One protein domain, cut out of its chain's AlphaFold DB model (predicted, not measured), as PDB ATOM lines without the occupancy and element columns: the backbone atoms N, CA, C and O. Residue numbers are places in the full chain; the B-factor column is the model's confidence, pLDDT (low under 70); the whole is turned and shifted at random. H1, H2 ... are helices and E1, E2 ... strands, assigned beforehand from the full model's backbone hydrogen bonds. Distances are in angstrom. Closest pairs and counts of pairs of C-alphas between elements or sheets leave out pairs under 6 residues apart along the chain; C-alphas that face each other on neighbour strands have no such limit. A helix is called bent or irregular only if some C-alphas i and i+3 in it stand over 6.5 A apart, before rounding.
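AT A GLANCE: This is residues 210 to 301 of the 362 residues of an uncharacterized protein of Cinara cedri (UniProt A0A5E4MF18). Three helices, H1, H2 and H4, pack together with their centres in a triangle, and a small two-stranded hairpin, E1 and E2, packs with one face on the first part of H1, residues 237 to 246. H4 runs beside H1 and crosses H2 steeply, while H2 folds back from H1 and stays clear of the hairpin; the little helix H3 sits past the last residues of H2, at one end of the long axis. The printed part has 92 residues with two named strands and four named helices, in the order E1, E2, H1, H2, H3, H4; the sheet, in the order E1, E2, is antiparallel and the class is mostly helix. The whole is compact, with a radius of gyration of the C-alphas of 12.9 A, and it spans 41 by 31 by 19 A.

IN THESE COORDINATES: Start at the sheet: find C-alpha 218 at (89.479, 107.309, 42.668), where strand E1, residues 218 to 221, begins. Strand E2, residues 229 to 232, is its antiparallel neighbour. Helix H1, residues 236 to 251, measures 23.4 A from first to last C-alpha; it is irregular, with C-alphas 237 and 240 lying 7.2 A apart. Find C-alpha 257 at (94.016, 120.849, 65.160); from there helix H2, residues 257 to 276, runs 25.7 A, with a kink of 34 degrees near residue 270. H2 is neither bent nor irregular, but only just: C-alphas 271 and 274 are 6.4 A apart. Helix H3 is short, residues 278 to 281. Helix H4, residues 287 to 300, runs 21.5 A and ends at C-alpha 300, at (98.505, 128.941, 53.089); it is only just irregular, with C-alphas 288 and 291 lying 6.7 A apart.

HOW THE PARTS SIT: Look first at the hairpin of E1 and E2, antiparallel neighbours whose directions stand at 149 degrees. Here you find N 219 and O 231 at 2.9 A and N 231 and O 219 at 2.8 A, both within hydrogen-bond range. From the sheet go to H1: its closest C-alpha to E2 is that of Cys 238, 6.1 A from that of Tyr 231, and its closest to E1 is that of Leu 242, 7.0 A from that of Ile 221. H1 and H4 touch, with 26 pairs of C-alphas within 8 A, the closest being those of Phe 243 and Gly 291 at 4.2 A; they run the same way at a shallow tilt of 20 degrees. H1 and H2 form a helical hairpin and run opposite ways at a shallow tilt of 33 degrees, only just short of steep. H1 touches H2 with its residues 246 to 250 alone, and the closest C-alphas are those of Val 250 and Arg 261, at 5.4 A. H2 and H4 touch, run opposite ways at a steep tilt of 50 degrees, and come closest at the C-alphas of Leu 268 and Ile 296, 6.5 A apart. H3 is close to H2 but not clearly touching, with the C-alphas of Pro 274 and Ala 280 at 6.7 A. Among the pairs that stay apart are E1 and H2, E1 and H4, and H1 and H3. Within hydrogen-bond range are 10 of 12 O i to N i+4 pairs in H1, 13 of 16 in H2 and 7 of 10 in H4; H3 is too short for such a pair.

THE WHOLE: Look for the two C-alphas farthest apart at His 255 and Thr 282, 41.1 A from each other. The printed part has no cut, and no link is long: that from E1 to E2 is short and the others are tight. The mean pLDDT of the printed part is 74.2; you will find values under 70 at residues 223 to 228, residue 237, residues 250 to 260 and residues 297 to 301.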
ATOM      1  N   PHE A 210      94.240 108.683  47.479       84.19
ATOM      2  CA  PHE A 210      94.109 108.313  46.074       84.19
ATOM      3  C   PHE A 210      94.361 106.819  45.886       84.19
ATOM      4  O   PHE A 210      95.111 106.207  46.641       84.19
ATOM      5  N   ASP A 211      93.758 106.245  44.850       80.94
ATOM      6  CA  ASP A 211      94.099 104.904  44.370       80.94
ATOM      7  C   ASP A 211      95.521 104.839  43.784       80.94
ATOM      8  O   ASP A 211      96.225 103.848  43.960       80.94
ATOM      9  N   GLU A 212      95.956 105.907  43.111       78.88
ATOM     10  CA  GLU A 212      97.301 106.056  42.561       78.88
ATOM     11  C   GLU A 212      97.786 107.509  42.685       78.88
ATOM     12  O   GLU A 212      97.088 108.441  42.294       78.88
ATOM     13  N   ASN A 213      99.022 107.711  43.153       72.19
ATOM     14  CA  ASN A 213      99.558 109.052  43.442       72.19
ATOM     15  C   ASN A 213      99.845 109.902  42.193       72.19
ATOM     16  O   ASN A 213      99.803 111.124  42.253       72.19
ATOM     17  N   THR A 214     100.148 109.275  41.055       74.38
ATOM     18  CA  THR A 214     100.415 109.994  39.790       74.38
ATOM     19  C   THR A 214      99.182 110.029  38.881       74.38
ATOM     20  O   THR A 214      98.984 110.951  38.089       74.38
ATOM     21  N   ARG A 215      98.394 108.954  38.987       81.12
ATOM     22  CA  ARG A 215      97.313 108.446  38.143       81.12
ATOM     23  C   ARG A 215      95.861 108.878  38.315       81.12
ATOM     24  O   ARG A 215      95.062 108.516  37.447       81.12
ATOM     25  N   PRO A 216      95.445 109.532  39.411       85.75
ATOM     26  CA  PRO A 216      94.347 109.026  40.232       85.75
ATOM     27  C   PRO A 216      93.032 108.855  39.471       85.75
ATOM     28  O   PRO A 216      92.607 109.721  38.698       85.75
ATOM     29  N   HIS A 217      92.366 107.730  39.686       86.12
ATOM     30  CA  HIS A 217      91.013 107.503  39.185       86.12
ATOM     31  C   HIS A 217      89.980 107.676  40.293       86.12
ATOM     32  O   HIS A 217      88.874 108.161  40.028       86.12
ATOM     33  N   SER A 218      90.366 107.355  41.523       86.06
ATOM     34  CA  SER A 218      89.479 107.309  42.668       86.06
ATOM     35  C   SER A 218      90.075 108.023  43.876       86.06
ATOM     36  O   SER A 218      91.283 108.052  44.078       86.06
ATOM     37  N   LEU A 219      89.195 108.621  44.672       85.69
ATOM     38  CA  LEU A 219      89.524 109.336  45.895       85.69
ATOM     39  C   LEU A 219      88.626 108.828  47.013       85.69
ATOM     40  O   LEU A 219      87.403 108.831  46.881       85.69
ATOM     41  N   VAL A 220      89.233 108.433  48.121       84.75
ATOM     42  CA  VAL A 220      88.532 108.060  49.344       84.75
ATOM     43  C   VAL A 220      88.579 109.236  50.307       84.75
ATOM     44  O   VAL A 220      89.661 109.697  50.671       84.75
ATOM     45  N   ILE A 221      87.405 109.710  50.725       79.12
ATOM     46  CA  ILE A 221      87.281 110.756  51.746       79.12
ATOM     47  C   ILE A 221      86.784 110.115  53.049       79.12
ATOM     48  O   ILE A 221      85.675 109.561  53.072       79.12
ATOM     49  N   PRO A 222      87.561 110.185  54.144       73.50
ATOM     50  CA  PRO A 222      87.185 109.613  55.432       73.50
ATOM     51  C   PRO A 222      86.262 110.570  56.205       73.50
ATOM     52  O   PRO A 222      86.656 111.202  57.178       73.50
ATOM     53  N   TRP A 223      85.006 110.684  55.761       65.06
ATOM     54  CA  TRP A 223      83.997 111.557  56.379       65.06
ATOM     55  C   TRP A 223      83.669 111.195  57.832       65.06
ATOM     56  O   TRP A 223      83.419 112.083  58.648       65.06
ATOM     57  N   GLN A 224      83.638 109.898  58.144       56.28
ATOM     58  CA  GLN A 224      83.422 109.349  59.481       56.28
ATOM     59  C   GLN A 224      84.172 108.019  59.623       56.28
ATOM     60  O   GLN A 224      84.325 107.292  58.632       56.28
ATOM     61  N   PRO A 225      84.597 107.649  60.845       49.56
ATOM     62  CA  PRO A 225      85.143 106.323  61.095       49.56
ATOM     63  C   PRO A 225      84.134 105.251  60.660       49.56
ATOM     64  O   PRO A 225      82.967 105.315  61.041       49.56
ATOM     65  N   LEU A 226      84.604 104.278  59.872       51.38
ATOM     66  CA  LEU A 226      83.839 103.145  59.317       51.38
ATOM     67  C   LEU A 226      82.874 103.469  58.157       51.38
ATOM     68  O   LEU A 226      82.173 102.571  57.697       51.38
ATOM     69  N   ARG A 227      82.834 104.711  57.645       59.53
ATOM     70  CA  ARG A 227      82.103 105.047  56.401       59.53
ATOM     71  C   ARG A 227      82.895 105.950  55.441       59.53
ATOM     72  O   ARG A 227      82.438 107.050  55.123       59.53
ATOM     73  N   PRO A 228      84.077 105.523  54.973       66.88
ATOM     74  CA  PRO A 228      84.747 106.206  53.876       66.88
ATOM     75  C   PRO A 228      83.869 106.204  52.626       66.88
ATOM     76  O   PRO A 228      83.247 105.199  52.293       66.88
ATOM     77  N   VAL A 229      83.814 107.329  51.920       71.06
ATOM     78  CA  VAL A 229      83.075 107.424  50.656       71.06
ATOM     79  C   VAL A 229      84.079 107.453  49.514       71.06
ATOM     80  O   VAL A 229      85.020 108.251  49.524       71.06
ATOM     81  N   LEU A 230      83.885 106.554  48.550       79.31
ATOM     82  CA  LEU A 230      84.683 106.479  47.333       79.31
ATOM     83  C   LEU A 230      84.083 107.401  46.277       79.31
ATOM     84  O   LEU A 230      82.907 107.296  45.929       79.31
ATOM     85  N   TYR A 231      84.919 108.266  45.728       80.81
ATOM     86  CA  TYR A 231      84.555 109.196  44.678       80.81
ATOM     87  C   TYR A 231      85.424 109.004  43.442       80.81
ATOM     88  O   TYR A 231      86.579 108.588  43.521       80.81
ATOM     89  N   SER A 232      84.872 109.349  42.281       82.88
ATOM     90  CA  SER A 232      85.643 109.461  41.046       82.88
ATOM     91  C   SER A 232      86.305 110.830  40.988       82.88
ATOM     92  O   SER A 232      85.618 111.848  40.968       82.88
ATOM     93  N   VAL A 233      87.633 110.868  40.858       84.44
ATOM     94  CA  VAL A 233      88.380 112.137  40.718       84.44
ATOM     95  C   VAL A 233      88.046 112.842  39.392       84.44
ATOM     96  O   VAL A 233      88.293 114.035  39.198       84.44
ATOM     97  N   ARG A 234      87.447 112.095  38.457       82.56
ATOM     98  CA  ARG A 234      87.019 112.572  37.139       82.56
ATOM     99  C   ARG A 234      85.617 113.165  37.123       82.56
ATOM    100  O   ARG A 234      85.219 113.709  36.097       82.56
ATOM    101  N   ASP A 235      84.871 113.018  38.208       78.00
ATOM    102  CA  ASP A 235      83.542 113.587  38.337       78.00
ATOM    103  C   ASP A 235      83.597 114.823  39.237       78.00
ATOM    104  O   ASP A 235      84.333 114.882  40.221       78.00
ATOM    105  N   ALA A 236      82.807 115.833  38.894       71.81
ATOM    106  CA  ALA A 236      82.624 116.980  39.761       71.81
ATOM    107  C   ALA A 236      81.790 116.631  40.996       71.81
ATOM    108  O   ALA A 236      81.833 117.389  41.951       71.81
ATOM    109  N   SER A 237      81.056 115.519  41.042       69.06
ATOM    110  CA  SER A 237      80.206 115.185  42.198       69.06
ATOM    111  C   SER A 237      80.916 115.242  43.564       69.06
ATOM    112  O   SER A 237      80.268 115.521  44.571       69.06
ATOM    113  N   CYS A 238      82.240 115.060  43.616       72.88
ATOM    114  CA  CYS A 238      82.998 115.051  44.865       72.88
ATOM    115  C   CYS A 238      83.797 116.318  45.184       72.88
ATOM    116  O   CYS A 238      84.381 116.379  46.265       72.88
ATOM    117  N   HIS A 239      83.828 117.336  44.312       73.69
ATOM    118  CA  HIS A 239      84.631 118.542  44.583       73.69
ATOM    119  C   HIS A 239      84.172 119.245  45.866       73.69
ATOM    120  O   HIS A 239      84.997 119.687  46.661       73.69
ATOM    121  N   ARG A 240      82.852 119.294  46.094       72.69
ATOM    122  CA  ARG A 240      82.258 119.904  47.285       72.69
ATOM    123  C   ARG A 240      82.533 119.075  48.531       72.69
ATOM    124  O   ARG A 240      82.884 119.633  49.557       72.69
ATOM    125  N   ALA A 241      82.453 117.751  48.416       75.19
ATOM    126  CA  ALA A 241      82.749 116.862  49.529       75.19
ATOM    127  C   ALA A 241      84.218 116.979  49.978       75.19
ATOM    128  O   ALA A 241      84.500 117.040  51.170       75.19
ATOM    129  N   LEU A 242      85.147 117.062  49.020       78.88
ATOM    130  CA  LEU A 242      86.566 117.261  49.299       78.88
ATOM    131  C   LEU A 242      86.844 118.644  49.891       78.88
ATOM    132  O   LEU A 242      87.585 118.750  50.864       78.88
ATOM    133  N   PHE A 243      86.219 119.688  49.344       79.50
ATOM    134  CA  PHE A 243      86.303 121.035  49.898       79.50
ATOM    135  C   PHE A 243      85.804 121.079  51.346       79.50
ATOM    136  O   PHE A 243      86.541 121.501  52.232       79.50
ATOM    137  N   ASP A 244      84.589 120.585  51.602       75.00
ATOM    138  CA  ASP A 244      83.983 120.593  52.932       75.00
ATOM    139  C   ASP A 244      84.821 119.778  53.929       75.00
ATOM    140  O   ASP A 244      84.959 120.183  55.081       75.00
ATOM    141  N   TYR A 245      85.419 118.662  53.496       78.44
ATOM    142  CA  TYR A 245      86.354 117.887  54.311       78.44
ATOM    143  C   TYR A 245      87.608 118.695  54.672       78.44
ATOM    144  O   TYR A 245      87.962 118.794  55.850       78.44
ATOM    145  N   CYS A 246      88.266 119.309  53.686       77.12
ATOM    146  CA  CYS A 246      89.458 120.130  53.906       77.12
ATOM    147  C   CYS A 246      89.153 121.341  54.802       77.12
ATOM    148  O   CYS A 246      89.896 121.623  55.734       77.12
ATOM    149  N   VAL A 247      88.029 122.024  54.590       74.19
ATOM    150  CA  VAL A 247      87.616 123.156  55.429       74.19
ATOM    151  C   VAL A 247      87.285 122.680  56.845       74.19
ATOM    152  O   VAL A 247      87.806 123.224  57.812       74.19
ATOM    153  N   ARG A 248      86.480 121.626  57.018       72.94
ATOM    154  CA  ARG A 248      86.128 121.122  58.358       72.94
ATOM    155  C   ARG A 248      87.340 120.625  59.136       72.94
ATOM    156  O   ARG A 248      87.405 120.859  60.339       72.94
ATOM    157  N   SER A 249      88.287 119.960  58.478       70.56
ATOM    158  CA  SER A 249      89.521 119.478  59.118       70.56
ATOM    159  C   SER A 249      90.455 120.617  59.541       70.56
ATOM    160  O   SER A 249      91.173 120.472  60.529       70.56
ATOM    161  N   VAL A 250      90.393 121.763  58.856       66.81
ATOM    162  CA  VAL A 250      91.186 122.965  59.165       66.81
ATOM    163  C   VAL A 250      90.510 123.880  60.199       66.81
ATOM    164  O   VAL A 250      91.216 124.481  61.003       66.81
ATOM    165  N   TYR A 251      89.174 123.982  60.202       65.31
ATOM    166  CA  TYR A 251      88.412 124.976  60.985       65.31
ATOM    167  C   TYR A 251      87.549 124.409  62.126       65.31
ATOM    168  O   TYR A 251      86.810 125.160  62.765       65.31
ATOM    169  N   SER A 252      87.591 123.106  62.415       59.56
ATOM    170  CA  SER A 252      87.010 122.620  63.679       59.56
ATOM    171  C   SER A 252      87.788 123.225  64.872       59.56
ATOM    172  O   SER A 252      88.917 123.666  64.703       59.56
ATOM    173  N   GLY A 253      87.169 123.384  66.050       47.38
ATOM    174  CA  GLY A 253      87.678 124.233  67.152       47.38
ATOM    175  C   GLY A 253      88.209 123.518  68.412       47.38
ATOM    176  O   GLY A 253      87.921 123.958  69.519       47.38
ATOM    177  N   ARG A 254      88.922 122.394  68.296       52.59
ATOM    178  CA  ARG A 254      89.519 121.580  69.383       52.59
ATOM    179  C   ARG A 254      91.063 121.590  69.432       52.59
ATOM    180  O   ARG A 254      91.761 121.772  68.453       52.59
ATOM    181  N   HIS A 255      91.654 121.307  70.585       46.25
ATOM    182  CA  HIS A 255      93.114 121.375  70.773       46.25
ATOM    183  C   HIS A 255      93.984 120.385  69.937       46.25
ATOM    184  O   HIS A 255      95.199 120.542  69.932       46.25
ATOM    185  N   ASP A 256      93.402 119.455  69.164       53.88
ATOM    186  CA  ASP A 256      94.098 118.511  68.250       53.88
ATOM    187  C   ASP A 256      94.352 119.055  66.816       53.88
ATOM    188  O   ASP A 256      94.807 118.332  65.922       53.88
ATOM    189  N   HIS A 257      94.051 120.333  66.539       60.28
ATOM    190  CA  HIS A 257      94.016 120.849  65.160       60.28
ATOM    191  C   HIS A 257      95.353 121.022  64.460       60.28
ATOM    192  O   HIS A 257      95.386 120.967  63.231       60.28
ATOM    193  N   GLU A 258      96.458 121.200  65.178       64.25
ATOM    194  CA  GLU A 258      97.746 121.362  64.504       64.25
ATOM    195  C   GLU A 258      98.191 120.080  63.802       64.25
ATOM    196  O   GLU A 258      98.719 120.150  62.695       64.25
ATOM    197  N   ALA A 259      97.952 118.915  64.408       65.25
ATOM    198  CA  ALA A 259      98.293 117.628  63.810       65.25
ATOM    199  C   ALA A 259      97.441 117.350  62.566       65.25
ATOM    200  O   ALA A 259      97.986 117.070  61.500       65.25
ATOM    201  N   VAL A 260      96.119 117.529  62.659       65.38
ATOM    202  CA  VAL A 260      95.193 117.323  61.530       65.38
ATOM    203  C   VAL A 260      95.450 118.326  60.404       65.38
ATOM    204  O   VAL A 260      95.549 117.931  59.243       65.38
ATOM    205  N   ARG A 261      95.634 119.613  60.725       70.44
ATOM    206  CA  ARG A 261      95.985 120.645  59.737       70.44
ATOM    207  C   ARG A 261      97.313 120.329  59.056       70.44
ATOM    208  O   ARG A 261      97.418 120.495  57.844       70.44
ATOM    209  N   ARG A 262      98.310 119.854  59.807       72.62
ATOM    210  CA  ARG A 262      99.615 119.457  59.264       72.62
ATOM    211  C   ARG A 262      99.492 118.240  58.351       72.62
ATOM    212  O   ARG A 262     100.047 118.278  57.263       72.62
ATOM    213  N   HIS A 263      98.734 117.212  58.731       73.38
ATOM    214  CA  HIS A 263      98.527 116.020  57.901       73.38
ATOM    215  C   HIS A 263      97.738 116.319  56.622       73.38
ATOM    216  O   HIS A 263      98.128 115.881  55.542       73.38
ATOM    217  N   VAL A 264      96.658 117.102  56.713       74.94
ATOM    218  CA  VAL A 264      95.876 117.515  55.537       74.94
ATOM    219  C   VAL A 264      96.691 118.454  54.648       74.94
ATOM    220  O   VAL A 264      96.688 118.273  53.436       74.94
ATOM    221  N   GLY A 265      97.440 119.399  55.224       75.56
ATOM    222  CA  GLY A 265      98.354 120.271  54.483       75.56
ATOM    223  C   GLY A 265      99.446 119.488  53.752       75.56
ATOM    224  O   GLY A 265      99.601 119.641  52.546       75.56
ATOM    225  N   GLN A 266     100.122 118.564  54.439       81.62
ATOM    226  CA  GLN A 266     101.123 117.682  53.831       81.62
ATOM    227  C   GLN A 266     100.537 116.834  52.703       81.62
ATOM    228  O   GLN A 266     101.172 116.683  51.664       81.62
ATOM    229  N   TRP A 267      99.329 116.288  52.878       83.50
ATOM    230  CA  TRP A 267      98.657 115.542  51.816       83.50
ATOM    231  C   TRP A 267      98.321 116.433  50.617       83.50
ATOM    232  O   TRP A 267      98.557 116.046  49.473       83.50
ATOM    233  N   LEU A 268      97.796 117.632  50.864       82.50
ATOM    234  CA  LEU A 268      97.494 118.588  49.809       82.50
ATOM    235  C   LEU A 268      98.756 118.961  49.017       82.50
ATOM    236  O   LEU A 268      98.729 118.918  47.788       82.50
ATOM    237  N   ASP A 269      99.866 119.239  49.696       80.69
ATOM    238  CA  ASP A 269     101.130 119.607  49.056       80.69
ATOM    239  C   ASP A 269     101.778 118.427  48.320       80.69
ATOM    240  O   ASP A 269     102.270 118.590  47.205       80.69
ATOM    241  N   ALA A 270     101.762 117.227  48.909       80.94
ATOM    242  CA  ALA A 270     102.441 116.057  48.356       80.94
ATOM    243  C   ALA A 270     101.631 115.331  47.271       80.94
ATOM    244  O   ALA A 270     102.214 114.809  46.322       80.94
ATOM    245  N   ALA A 271     100.304 115.269  47.407       83.12
ATOM    246  CA  ALA A 271      99.442 114.472  46.535       83.12
ATOM    247  C   ALA A 271      98.619 115.323  45.558       83.12
ATOM    248  O   ALA A 271      98.458 114.930  44.405       83.12
ATOM    249  N   VAL A 272      98.095 116.480  45.981       83.88
ATOM    250  CA  VAL A 272      97.237 117.322  45.123       83.88
ATOM    251  C   VAL A 272      98.049 118.353  44.345       83.88
ATOM    252  O   VAL A 272      97.821 118.514  43.147       83.88
ATOM    253  N   GLY A 273      99.008 119.018  44.994       82.44
ATOM    254  CA  GLY A 273      99.867 120.043  44.400       82.44
ATOM    255  C   GLY A 273     100.463 119.624  43.051       82.44
ATOM    256  O   GLY A 273     100.224 120.316  42.058       82.44
ATOM    257  N   PRO A 274     101.127 118.455  42.952       84.81
ATOM    258  CA  PRO A 274     101.707 117.968  41.702       84.81
ATOM    259  C   PRO A 274     100.695 117.685  40.587       84.81
ATOM    260  O   PRO A 274     101.105 117.543  39.443       84.81
ATOM    261  N   LEU A 275      99.395 117.576  40.888       85.19
ATOM    262  CA  LEU A 275      98.335 117.280  39.915       85.19
ATOM    263  C   LEU A 275      97.634 118.538  39.380       85.19
ATOM    264  O   LEU A 275      96.915 118.454  38.382       85.19
ATOM    265  N   VAL A 276      97.831 119.691  40.026       84.00
ATOM    266  CA  VAL A 276      97.191 120.973  39.668       84.00
ATOM    267  C   VAL A 276      98.186 122.036  39.186       84.00
ATOM    268  O   VAL A 276      97.798 123.180  38.952       84.00
ATOM    269  N   THR A 277      99.461 121.675  39.008       82.06
ATOM    270  CA  THR A 277     100.501 122.567  38.471       82.06
ATOM    271  C   THR A 277     100.332 122.827  36.968       82.06
ATOM    272  O   THR A 277      99.641 122.067  36.281       82.06
ATOM    273  N   PRO A 278     100.979 123.870  36.407       77.00
ATOM    274  CA  PRO A 278     101.043 124.080  34.960       77.00
ATOM    275  C   PRO A 278     101.511 122.835  34.202       77.00
ATOM    276  O   PRO A 278     100.870 122.417  33.238       77.00
ATOM    277  N   GLU A 279     102.565 122.175  34.674       76.06
ATOM    278  CA  GLU A 279     103.089 120.963  34.052       76.06
ATOM    279  C   GLU A 279     102.030 119.855  34.035       76.06
ATOM    280  O   GLU A 279     101.820 119.219  33.002       76.06
ATOM    281  N   ALA A 280     101.286 119.671  35.128       75.94
ATOM    282  CA  ALA A 280     100.212 118.683  35.208       75.94
ATOM    283  C   ALA A 280      98.960 119.072  34.407       75.94
ATOM    284  O   ALA A 280      98.286 118.203  33.846       75.94
ATOM    285  N   ALA A 281      98.680 120.371  34.262       74.06
ATOM    286  CA  ALA A 281      97.571 120.894  33.468       74.06
ATOM    287  C   ALA A 281      97.712 120.572  31.967       74.06
ATOM    288  O   ALA A 281      96.713 120.502  31.243       74.06
ATOM    289  N   THR A 282      98.918 120.275  31.482       72.75
ATOM    290  CA  THR A 282      99.122 119.719  30.130       72.75
ATOM    291  C   THR A 282      98.549 118.304  29.975       72.75
ATOM    292  O   THR A 282      98.181 117.892  28.874       72.75
ATOM    293  N   GLY A 283      98.406 117.575  31.083       78.94
ATOM    294  CA  GLY A 283      97.965 116.189  31.148       78.94
ATOM    295  C   GLY A 283      96.461 116.019  31.370       78.94
ATOM    296  O   GLY A 283      95.614 116.613  30.693       78.94
ATOM    297  N   ARG A 284      96.094 115.130  32.296       86.12
ATOM    298  CA  ARG A 284      94.695 114.777  32.568       86.12
ATOM    299  C   ARG A 284      94.009 115.887  33.376       86.12
ATOM    300  O   ARG A 284      94.630 116.540  34.199       86.12
ATOM    301  N   TRP A 285      92.724 116.114  33.111       89.12
ATOM    302  CA  TRP A 285      91.894 117.004  33.924       89.12
ATOM    303  C   TRP A 285      91.192 116.212  35.028       89.12
ATOM    304  O   TRP A 285      90.618 115.153  34.767       89.12
ATOM    305  N   TYR A 286      91.239 116.756  36.237       89.94
ATOM    306  CA  TYR A 286      90.687 116.193  37.465       89.94
ATOM    307  C   TYR A 286      89.695 117.187  38.091       89.94
ATOM    308  O   TYR A 286      90.113 118.023  38.894       89.94
ATOM    309  N   PRO A 287      88.402 117.158  37.720       86.88
ATOM    310  CA  PRO A 287      87.396 118.100  38.221       86.88
ATOM    311  C   PRO A 287      87.274 118.116  39.748       86.88
ATOM    312  O   PRO A 287      87.137 119.170  40.361       86.88
ATOM    313  N   ALA A 288      87.387 116.946  40.374       85.81
ATOM    314  CA  ALA A 288      87.292 116.775  41.819       85.81
ATOM    315  C   ALA A 288      88.278 117.632  42.624       85.81
ATOM    316  O   ALA A 288      87.970 118.046  43.741       85.81
ATOM    317  N   LEU A 289      89.463 117.893  42.063       87.38
ATOM    318  CA  LEU A 289      90.559 118.554  42.772       87.38
ATOM    319  C   LEU A 289      90.373 120.064  42.903       87.38
ATOM    320  O   LEU A 289      91.126 120.690  43.637       87.38
ATOM    321  N   TRP A 290      89.349 120.637  42.265       84.62
ATOM    322  CA  TRP A 290      88.986 122.041  42.439       84.62
ATOM    323  C   TRP A 290      88.806 122.430  43.911       84.62
ATOM    324  O   TRP A 290      89.358 123.422  44.374       84.62
ATOM    325  N   GLY A 291      88.073 121.616  44.675       75.94
ATOM    326  CA  GLY A 291      87.846 121.891  46.094       75.94
ATOM    327  C   GLY A 291      89.144 121.885  46.904       75.94
ATOM    328  O   GLY A 291      89.361 122.742  47.757       75.94
ATOM    329  N   ALA A 292      90.046 120.954  46.592       79.25
ATOM    330  CA  ALA A 292      91.344 120.858  47.248       79.25
ATOM    331  C   ALA A 292      92.295 121.997  46.849       79.25
ATOM    332  O   ALA A 292      92.985 122.526  47.716       79.25
ATOM    333  N   SER A 293      92.306 122.429  45.583       78.88
ATOM    334  CA  SER A 293      93.150 123.546  45.136       78.88
ATOM    335  C   SER A 293      92.743 124.876  45.771       78.88
ATOM    336  O   SER A 293      93.606 125.682  46.123       78.88
ATOM    337  N   VAL A 294      91.442 125.092  45.989       75.94
ATOM    338  CA  VAL A 294      90.935 126.253  46.738       75.94
ATOM    339  C   VAL A 294      91.327 126.166  48.218       75.94
ATOM    340  O   VAL A 294      91.756 127.169  48.796       75.94
ATOM    341  N   ALA A 295      91.236 124.974  48.818       71.75
ATOM    342  CA  ALA A 295      91.622 124.748  50.210       71.75
ATOM    343  C   ALA A 295      93.125 124.976  50.454       71.75
ATOM    344  O   ALA A 295      93.466 125.635  51.433       71.75
ATOM    345  N   ILE A 296      94.010 124.528  49.549       71.06
ATOM    346  CA  ILE A 296      95.469 124.780  49.610       71.06
ATOM    347  C   ILE A 296      95.761 126.262  49.834       71.06
ATOM    348  O   ILE A 296      96.536 126.630  50.714       71.06
ATOM    349  N   ARG A 297      95.092 127.132  49.075       66.25
ATOM    350  CA  ARG A 297      95.316 128.581  49.146       66.25
ATOM    351  C   ARG A 297      94.836 129.187  50.450       66.25
ATOM    352  O   ARG A 297      95.482 130.088  50.967       66.25
ATOM    353  N   HIS A 298      93.728 128.685  50.987       63.62
ATOM    354  CA  HIS A 298      93.200 129.159  52.265       63.62
ATOM    355  C   HIS A 298      94.067 128.707  53.438       63.62
ATOM    356  O   HIS A 298      94.299 129.482  54.357       63.62
ATOM    357  N   VAL A 299      94.587 127.477  53.401       62.38
ATOM    358  CA  VAL A 299      95.488 126.962  54.444       62.38
ATOM    359  C   VAL A 299      96.825 127.711  54.453       62.38
ATOM    360  O   VAL A 299      97.405 127.880  55.530       62.38
ATOM    361  N   ALA A 300      97.285 128.160  53.278       55.03
ATOM    362  CA  ALA A 300      98.505 128.941  53.089       55.03
ATOM    363  C   ALA A 300      98.340 130.458  53.343       55.03
ATOM    364  O   ALA A 300      99.343 131.146  53.529       55.03
ATOM    365  N   GLY A 301      97.111 130.986  53.346       51.31
ATOM    366  CA  GLY A 301      96.814 132.405  53.580       51.31
ATOM    367  C   GLY A 301      96.672 132.781  55.067       51.31
ATOM    368  O   GLY A 301      96.519 131.903  55.923       51.31
TER     369      GLY A 301